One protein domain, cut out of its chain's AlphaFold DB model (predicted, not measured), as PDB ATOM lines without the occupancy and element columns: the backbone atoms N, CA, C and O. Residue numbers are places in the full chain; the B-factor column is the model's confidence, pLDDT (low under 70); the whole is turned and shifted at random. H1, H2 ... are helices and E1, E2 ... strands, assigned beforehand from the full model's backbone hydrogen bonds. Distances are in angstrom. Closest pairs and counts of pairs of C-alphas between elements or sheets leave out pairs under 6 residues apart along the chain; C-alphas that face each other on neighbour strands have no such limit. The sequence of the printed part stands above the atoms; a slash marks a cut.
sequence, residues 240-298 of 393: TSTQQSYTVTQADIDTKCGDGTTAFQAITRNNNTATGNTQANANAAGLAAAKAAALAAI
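This is residues 240 to 298 of the 393 residues of an uncharacterized protein of Hymenobacter sp. 9PBR-1 (UniProt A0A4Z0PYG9). A long helix, H2, covers one face of a small ribbon of two antiparallel strands, E1 and E2, and a short helix, H1, sits past one end of the ribbon, near the last residues of H2. The whole is a rod, with the link between H1 and E2 turning round at the H1 end and the link between E2 and H2 turning at the other. The printed part has 59 residues with two named strands and two named helices, in the order E1, H1, E2, H2 along the chain; the class is mixed, helices and strands. It is loose, with a radius of gyration of the C-alphas of 13.0 A, and the C-alphas span 41 by 16 by 13 A.

Begin at the sheet, where E1, residues 244 to 247, and E2, residues 268 to 271, are antiparallel neighbours with 162 degrees between their directions. Look at C-alphas 245 and 270, which face each other at 4.4 A. N 271 and O 244 are within hydrogen-bond range at 2.9 A, and so are N 246 and O 269 at 3.0 A. Now turn to H2, residues 279 to 296: it has 13 pairs of C-alphas within 8 A with E1, the closest being those of Gln 244 and Leu 287, 5.1 A apart. With E2 it has 10 such pairs, and the closest C-alphas, of Arg 269 and Ala 290, are 5.3 A apart. Further out, H1, residues 250 to 257, is close to H2 but not clearly touching, and their closest C-alphas, of Asp 252 and Leu 295, are 7.4 A apart. The two helices run the same way at a steep tilt of 51 degrees. In H1 and H2 every O i to N i+4 pair is within hydrogen-bond range.

Find C-alpha 244 at (-107.334, -6.951, 2.479); from there E1 runs 10.4 A to C-alpha 247. H1 measures 10.2 A from C-alpha 250 to C-alpha 257. E2 runs 10.4 A from C-alpha 268, at (-110.644, -16.671, 2.943), to C-alpha 271. H2 is the longest helix, 25.6 A from C-alpha 279 at (-105.338, 4.620, 0.287) to C-alpha 296 at (-113.776, -18.084, -7.925).

Look for the two C-alphas farthest apart at Gly 260 and Asn 277, 41.3 A from each other. The printed part has no cut from residue 240 to residue 298. The link from E1 to H1 is tight, with 2 residues, and those from H1 to E2 and from E2 to H2 are short, with 10 and 7. The mean pLDDT of the printed part is 81.2, and residues 259 to 266, in the link between H1 and E2, are under 70.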
ATOM      1  N   THR A 240    -100.411   1.618  -2.578       84.00
ATOM      2  CA  THR A 240    -100.642   0.173  -2.561       84.00
ATOM      3  C   THR A 240    -101.629  -0.180  -1.453       84.00
ATOM      4  O   THR A 240    -101.679   0.456  -0.397       84.00
ATOM      5  N   SER A 241    -102.465  -1.185  -1.694       85.31
ATOM      6  CA  SER A 241    -103.428  -1.665  -0.712       85.31
ATOM      7  C   SER A 241    -102.699  -2.240   0.496       85.31
ATOM      8  O   SER A 241    -101.810  -3.081   0.351       85.31
ATOM      9  N   THR A 242    -103.133  -1.864   1.694       84.81
ATOM     10  CA  THR A 242    -102.858  -2.687   2.882       84.81
ATOM     11  C   THR A 242    -103.549  -4.040   2.726       84.81
ATOM     12  O   THR A 242    -104.527  -4.128   1.984       84.81
ATOM     13  N   GLN A 243    -103.063  -5.088   3.399       83.56
ATOM     14  CA  GLN A 243    -103.636  -6.431   3.274       83.56
ATOM     15  C   GLN A 243    -105.150  -6.426   3.479       83.56
ATOM     16  O   GLN A 243    -105.634  -6.130   4.569       83.56
ATOM     17  N   GLN A 244    -105.888  -6.777   2.427       88.12
ATOM     18  CA  GLN A 244    -107.334  -6.951   2.479       88.12
ATOM     19  C   GLN A 244    -107.655  -8.433   2.505       88.12
ATOM     20  O   GLN A 244    -107.055  -9.194   1.749       88.12
ATOM     21  N   SER A 245    -108.606  -8.829   3.345       87.31
ATOM     22  CA  SER A 245    -109.067 -10.214   3.461       87.31
ATOM     23  C   SER A 245    -110.566 -10.270   3.188       87.31
ATOM     24  O   SER A 245    -111.307  -9.419   3.679       87.31
ATOM     25  N   TYR A 246    -111.016 -11.260   2.417       91.12
ATOM     26  CA  TYR A 246    -112.442 -11.530   2.217       91.12
ATOM     27  C   TYR A 246    -112.750 -12.990   2.526       91.12
ATOM     28  O   TYR A 246    -112.115 -13.884   1.961       91.12
ATOM     29  N   THR A 247    -113.744 -13.208   3.381       90.06
ATOM     30  CA  THR A 247    -114.301 -14.526   3.695       90.06
ATOM     31  C   THR A 247    -115.655 -14.653   3.010       90.06
ATOM     32  O   THR A 247    -116.516 -13.789   3.172       90.06
ATOM     33  N   VAL A 248    -115.833 -15.722   2.232       87.69
ATOM     34  CA  VAL A 248    -117.101 -16.017   1.546       87.69
ATOM     35  C   VAL A 248    -118.235 -16.174   2.562       87.69
ATOM     36  O   VAL A 248    -118.072 -16.850   3.578       87.69
ATOM     37  N   THR A 249    -119.384 -15.563   2.273       87.44
ATOM     38  CA  THR A 249    -120.605 -15.676   3.085       87.44
ATOM     39  C   THR A 249    -121.546 -16.756   2.544       87.44
ATOM     40  O   THR A 249    -121.436 -17.148   1.385       87.44
ATOM     41  N   GLN A 250    -122.519 -17.202   3.348       82.44
ATOM     42  CA  GLN A 250    -123.560 -18.127   2.869       82.44
ATOM     43  C   GLN A 250    -124.335 -17.542   1.676       82.44
ATOM     44  O   GLN A 250    -124.547 -18.231   0.689       82.44
ATOM     45  N   ALA A 251    -124.651 -16.244   1.698       84.56
ATOM     46  CA  ALA A 251    -125.350 -15.584   0.594       84.56
ATOM     47  C   ALA A 251    -124.551 -15.601  -0.724       84.56
ATOM     48  O   ALA A 251    -125.128 -15.770  -1.800       84.56
ATOM     49  N   ASP A 252    -123.222 -15.447  -0.661       86.75
ATOM     50  CA  ASP A 252    -122.354 -15.565  -1.840       86.75
ATOM     51  C   ASP A 252    -122.407 -16.986  -2.442       86.75
ATOM     52  O   ASP A 252    -122.268 -17.159  -3.655       86.75
ATOM     53  N   ILE A 253    -122.610 -18.000  -1.599       79.56
ATOM     54  CA  ILE A 253    -122.703 -19.410  -1.995       79.56
ATOM     55  C   ILE A 253    -124.069 -19.711  -2.570       79.56
ATOM     56  O   ILE A 253    -124.127 -20.249  -3.667       79.56
ATOM     57  N   ASP A 254    -125.141 -19.297  -1.899       82.06
ATOM     58  CA  ASP A 254    -126.506 -19.461  -2.397       82.06
ATOM     59  C   ASP A 254    -126.643 -18.810  -3.786       82.06
ATOM     60  O   ASP A 254    -127.218 -19.386  -4.706       82.06
ATOM     61  N   THR A 255    -126.002 -17.650  -3.984       85.25
ATOM     62  CA  THR A 255    -125.939 -16.962  -5.284       85.25
ATOM     63  C   THR A 255    -125.205 -17.778  -6.355       85.25
ATOM     64  O   THR A 255    -125.586 -17.737  -7.523       85.25
ATOM     65  N   LYS A 256    -124.125 -18.486  -5.998       80.75
ATOM     66  CA  LYS A 256    -123.290 -19.220  -6.964       80.75
ATOM     67  C   LYS A 256    -123.771 -20.653  -7.215       80.75
ATOM     68  O   LYS A 256    -123.639 -21.143  -8.332       80.75
ATOM     69  N   CYS A 257    -124.265 -21.327  -6.182       78.19
ATOM     70  CA  CYS A 257    -124.539 -22.762  -6.160       78.19
ATOM     71  C   CYS A 257    -126.030 -23.113  -6.035       78.19
ATOM     72  O   CYS A 257    -126.361 -24.289  -6.157       78.19
ATOM     73  N   GLY A 258    -126.915 -22.134  -5.825       73.25
ATOM     74  CA  GLY A 258    -128.335 -22.372  -5.562       73.25
ATOM     75  C   GLY A 258    -128.646 -22.527  -4.071       73.25
ATOM     76  O   GLY A 258    -127.761 -22.780  -3.245       73.25
ATOM     77  N   ASP A 259    -129.918 -22.343  -3.734       62.69
ATOM     78  CA  ASP A 259    -130.447 -22.411  -2.378       62.69
ATOM     79  C   ASP A 259    -130.342 -23.829  -1.786       62.69
ATOM     80  O   ASP A 259    -130.604 -24.834  -2.441       62.69
ATOM     81  N   GLY A 260    -129.925 -23.923  -0.517       62.12
ATOM     82  CA  GLY A 260    -129.898 -25.192   0.227       62.12
ATOM     83  C   GLY A 260    -128.584 -25.983   0.185       62.12
ATOM     84  O   GLY A 260    -128.545 -27.120   0.659       62.12
ATOM     85  N   THR A 261    -127.483 -25.411  -0.314       60.19
ATOM     86  CA  THR A 261    -126.152 -26.042  -0.240       60.19
ATOM     87  C   THR A 261    -125.528 -25.866   1.157       60.19
ATOM     88  O   THR A 261    -125.112 -24.777   1.545       60.19
ATOM     89  N   THR A 262    -125.474 -26.944   1.953       52.78
ATOM     90  CA  THR A 262    -125.103 -26.899   3.389       52.78
ATOM     91  C   THR A 262    -123.679 -27.359   3.718       52.78
ATOM     92  O   THR A 262    -123.263 -27.275   4.874       52.78
ATOM     93  N   ALA A 263    -122.900 -27.820   2.735       53.19
ATOM     94  CA  ALA A 263    -121.551 -28.338   2.961       53.19
ATOM     95  C   ALA A 263    -120.489 -27.467   2.277       53.19
ATOM     96  O   ALA A 263    -120.230 -27.619   1.084       53.19
ATOM     97  N   PHE A 264    -119.830 -26.581   3.030       57.50
ATOM     98  CA  PHE A 264    -118.598 -25.938   2.563       57.50
ATOM     99  C   PHE A 264    -117.647 -25.579   3.710       57.50
ATOM    100  O   PHE A 264    -118.042 -25.431   4.865       57.50
ATOM    101  N   GLN A 265    -116.367 -25.422   3.366       61.19
ATOM    102  CA  GLN A 265    -115.354 -24.836   4.242       61.19
ATOM    103  C   GLN A 265    -115.184 -23.354   3.904       61.19
ATOM    104  O   GLN A 265    -115.030 -23.011   2.732       61.19
ATOM    105  N   ALA A 266    -115.177 -22.479   4.913       67.38
ATOM    106  CA  ALA A 266    -114.994 -21.041   4.724       67.38
ATOM    107  C   ALA A 266    -113.696 -20.735   3.957       67.38
ATOM    108  O   ALA A 266    -112.593 -20.977   4.449       67.38
ATOM    109  N   ILE A 267    -113.822 -20.176   2.750       78.06
ATOM    110  CA  ILE A 267    -112.676 -19.753   1.942       78.06
ATOM    111  C   ILE A 267    -112.377 -18.291   2.267       78.06
ATOM    112  O   ILE A 267    -113.212 -17.416   2.033       78.06
ATOM    113  N   THR A 268    -111.171 -18.030   2.771       85.38
ATOM    114  CA  THR A 268    -110.644 -16.671   2.943       85.38
ATOM    115  C   THR A 268    -109.490 -16.443   1.976       85.38
ATOM    116  O   THR A 268    -108.591 -17.278   1.864       85.38
ATOM    117  N   ARG A 269    -109.509 -15.320   1.251       84.19
ATOM    118  CA  ARG A 269    -108.409 -14.902   0.367       84.19
ATOM    119  C   ARG A 269    -107.916 -13.523   0.770       84.19
ATOM    120  O   ARG A 269    -108.724 -12.656   1.095       84.19
ATOM    121  N   ASN A 270    -106.601 -13.332   0.671       85.75
ATOM    122  CA  ASN A 270    -105.945 -12.066   0.978       85.75
ATOM    123  C   ASN A 270    -105.359 -11.452  -0.298       85.75
ATOM    124  O   ASN A 270    -104.867 -12.186  -1.157       85.75
ATOM    125  N   ASN A 271    -105.370 -10.123  -0.407       78.75
ATOM    126  CA  ASN A 271    -104.682  -9.403  -1.477       78.75
ATOM    127  C   ASN A 271    -103.995  -8.128  -0.959       78.75
ATOM    128  O   ASN A 271    -104.588  -7.363  -0.198       78.75
ATOM    129  N   ASN A 272    -102.756  -7.902  -1.411       73.19
ATOM    130  CA  ASN A 272    -101.897  -6.796  -0.977       73.19
ATOM    131  C   ASN A 272    -101.312  -5.982  -2.148       73.19
ATOM    132  O   ASN A 272    -100.587  -5.020  -1.907       73.19
ATOM    133  N   THR A 273    -101.565  -6.358  -3.405       80.19
ATOM    134  CA  THR A 273    -100.885  -5.751  -4.566       80.19
ATOM    135  C   THR A 273    -101.770  -4.824  -5.394       80.19
ATOM    136  O   THR A 273    -101.334  -4.340  -6.438       80.19
ATOM    137  N   ALA A 274    -102.994  -4.532  -4.949       82.62
ATOM    138  CA  ALA A 274    -103.848  -3.582  -5.651       82.62
ATOM    139  C   ALA A 274    -103.334  -2.150  -5.457       82.62
ATOM    140  O   ALA A 274    -102.888  -1.782  -4.369       82.62
ATOM    141  N   THR A 275    -103.400  -1.333  -6.507       83.25
ATOM    142  CA  THR A 275    -102.999   0.076  -6.459       83.25
ATOM    143  C   THR A 275    -104.201   1.003  -6.586       83.25
ATOM    144  O   THR A 275    -105.249   0.630  -7.111       83.25
ATOM    145  N   GLY A 276    -104.060   2.225  -6.079       81.19
ATOM    146  CA  GLY A 276    -105.090   3.254  -6.155       81.19
ATOM    147  C   GLY A 276    -104.512   4.655  -6.013       81.19
ATOM    148  O   GLY A 276    -103.379   4.845  -5.587       81.19
ATOM    149  N   ASN A 277    -105.313   5.647  -6.375       76.50
ATOM    150  CA  ASN A 277    -104.986   7.075  -6.281       76.50
ATOM    151  C   ASN A 277    -105.231   7.676  -4.880       76.50
ATOM    152  O   ASN A 277    -104.818   8.796  -4.596       76.50
ATOM    153  N   THR A 278    -105.859   6.910  -3.985       80.50
ATOM    154  CA  THR A 278    -105.934   7.144  -2.536       80.50
ATOM    155  C   THR A 278    -105.759   5.810  -1.809       80.50
ATOM    156  O   THR A 278    -105.999   4.747  -2.392       80.50
ATOM    157  N   GLN A 279    -105.407   5.843  -0.520       83.75
ATOM    158  CA  GLN A 279    -105.338   4.620   0.287       83.75
ATOM    159  C   GLN A 279    -106.692   3.895   0.357       83.75
ATOM    160  O   GLN A 279    -106.735   2.667   0.317       83.75
ATOM    161  N   ALA A 280    -107.800   4.644   0.415       83.94
ATOM    162  CA  ALA A 280    -109.150   4.085   0.420       83.94
ATOM    163  C   ALA A 280    -109.464   3.347  -0.889       83.94
ATOM    164  O   ALA A 280    -109.960   2.225  -0.850       83.94
ATOM    165  N   ASN A 281    -109.104   3.927  -2.038       83.38
ATOM    166  CA  ASN A 281    -109.330   3.308  -3.345       83.38
ATOM    167  C   ASN A 281    -108.434   2.083  -3.555       83.38
ATOM    168  O   ASN A 281    -108.908   1.061  -4.047       83.38
ATOM    169  N   ALA A 282    -107.171   2.150  -3.120       85.00
ATOM    170  CA  ALA A 282    -106.273   0.999  -3.146       85.00
ATOM    171  C   ALA A 282    -106.816  -0.147  -2.273       85.00
ATOM    172  O   ALA A 282    -106.887  -1.288  -2.725       85.00
ATOM    173  N   ASN A 283    -107.276   0.147  -1.052       87.44
ATOM    174  CA  ASN A 283    -107.892  -0.847  -0.169       87.44
ATOM    175  C   ASN A 283    -109.205  -1.403  -0.753       87.44
ATOM    176  O   ASN A 283    -109.411  -2.612  -0.731       87.44
ATOM    177  N   ALA A 284    -110.069  -0.569  -1.334       87.69
ATOM    178  CA  ALA A 284    -111.297  -1.028  -1.985       87.69
ATOM    179  C   ALA A 284    -111.000  -1.976  -3.161       87.69
ATOM    180  O   ALA A 284    -111.619  -3.033  -3.276       87.69
ATOM    181  N   ALA A 285    -110.006  -1.643  -3.990       87.12
ATOM    182  CA  ALA A 285    -109.543  -2.502  -5.078       87.12
ATOM    183  C   ALA A 285    -108.937  -3.819  -4.558       87.12
ATOM    184  O   ALA A 285    -109.223  -4.892  -5.094       87.12
ATOM    185  N   GLY A 286    -108.153  -3.758  -3.477       90.69
ATOM    186  CA  GLY A 286    -107.607  -4.936  -2.799       90.69
ATOM    187  C   GLY A 286    -108.706  -5.872  -2.294       90.69
ATOM    188  O   GLY A 286    -108.650  -7.075  -2.549       90.69
ATOM    189  N   LEU A 287    -109.742  -5.320  -1.656       90.38
ATOM    190  CA  LEU A 287    -110.881  -6.071  -1.131       90.38
ATOM    191  C   LEU A 287    -111.724  -6.685  -2.252       90.38
ATOM    192  O   LEU A 287    -112.103  -7.852  -2.163       90.38
ATOM    193  N   ALA A 288    -111.978  -5.939  -3.330       90.19
ATOM    194  CA  ALA A 288    -112.705  -6.442  -4.494       90.19
ATOM    195  C   ALA A 288    -111.981  -7.630  -5.146       90.19
ATOM    196  O   ALA A 288    -112.603  -8.642  -5.468       90.19
ATOM    197  N   ALA A 289    -110.658  -7.544  -5.284       88.81
ATOM    198  CA  ALA A 289    -109.844  -8.632  -5.809       88.81
ATOM    199  C   ALA A 289    -109.781  -9.842  -4.856       88.81
ATOM    200  O   ALA A 289    -109.887 -10.981  -5.312       88.81
ATOM    201  N   ALA A 290    -109.679  -9.617  -3.538       90.00
ATOM    202  CA  ALA A 290    -109.780 -10.680  -2.537       90.00
ATOM    203  C   ALA A 290    -111.141 -11.397  -2.613       90.00
ATOM    204  O   ALA A 290    -111.185 -12.628  -2.648       90.00
ATOM    205  N   LYS A 291    -112.241 -10.639  -2.739       91.06
ATOM    206  CA  LYS A 291    -113.593 -11.174  -2.949       91.06
ATOM    207  C   LYS A 291    -113.680 -11.993  -4.234       91.06
ATOM    208  O   LYS A 291    -114.112 -13.140  -4.184       91.06
ATOM    209  N   ALA A 292    -113.232 -11.454  -5.366       89.00
ATOM    210  CA  ALA A 292    -113.267 -12.158  -6.648       89.00
ATOM    211  C   ALA A 292    -112.506 -13.494  -6.597       89.00
ATOM    212  O   ALA A 292    -113.023 -14.520  -7.038       89.00
ATOM    213  N   ALA A 293    -111.313 -13.507  -5.994       88.12
ATOM    214  CA  ALA A 293    -110.528 -14.725  -5.812       88.12
ATOM    215  C   ALA A 293    -111.215 -15.740  -4.881       88.12
ATOM    216  O   ALA A 293    -111.161 -16.945  -5.132       88.12
ATOM    217  N   ALA A 294    -111.857 -15.269  -3.808       88.19
ATOM    218  CA  ALA A 294    -112.577 -16.123  -2.868       88.19
ATOM    219  C   ALA A 294    -113.813 -16.761  -3.526       88.19
ATOM    220  O   ALA A 294    -114.004 -17.970  -3.422       88.19
ATOM    221  N   LEU A 295    -114.585 -15.977  -4.288       87.19
ATOM    222  CA  LEU A 295    -115.741 -16.458  -5.044       87.19
ATOM    223  C   LEU A 295    -115.349 -17.448  -6.144       87.19
ATOM    224  O   LEU A 295    -116.013 -18.470  -6.318       87.19
ATOM    225  N   ALA A 296    -114.266 -17.184  -6.880       85.62
ATOM    226  CA  ALA A 296    -113.776 -18.084  -7.925       85.62
ATOM    227  C   ALA A 296    -113.406 -19.469  -7.371       85.62
ATOM    228  O   ALA A 296    -113.626 -20.472  -8.043       85.62
ATOM    229  N   ALA A 297    -112.918 -19.528  -6.130       84.19
ATOM    230  CA  ALA A 297    -112.518 -20.763  -5.465       84.19
ATOM    231  C   ALA A 297    -113.686 -21.607  -4.913       84.19
ATOM    232  O   ALA A 297    -113.451 -22.737  -4.493       84.19
ATOM    233  N   ILE A 298    -114.925 -21.097  -4.909       82.31
ATOM    234  CA  ILE A 298    -116.107 -21.879  -4.510       82.31
ATOM    235  C   ILE A 298    -116.334 -23.009  -5.524       82.31
ATOM    236  O   ILE A 298    -116.503 -22.738  -6.717       82.31
TER     237      ILE A 298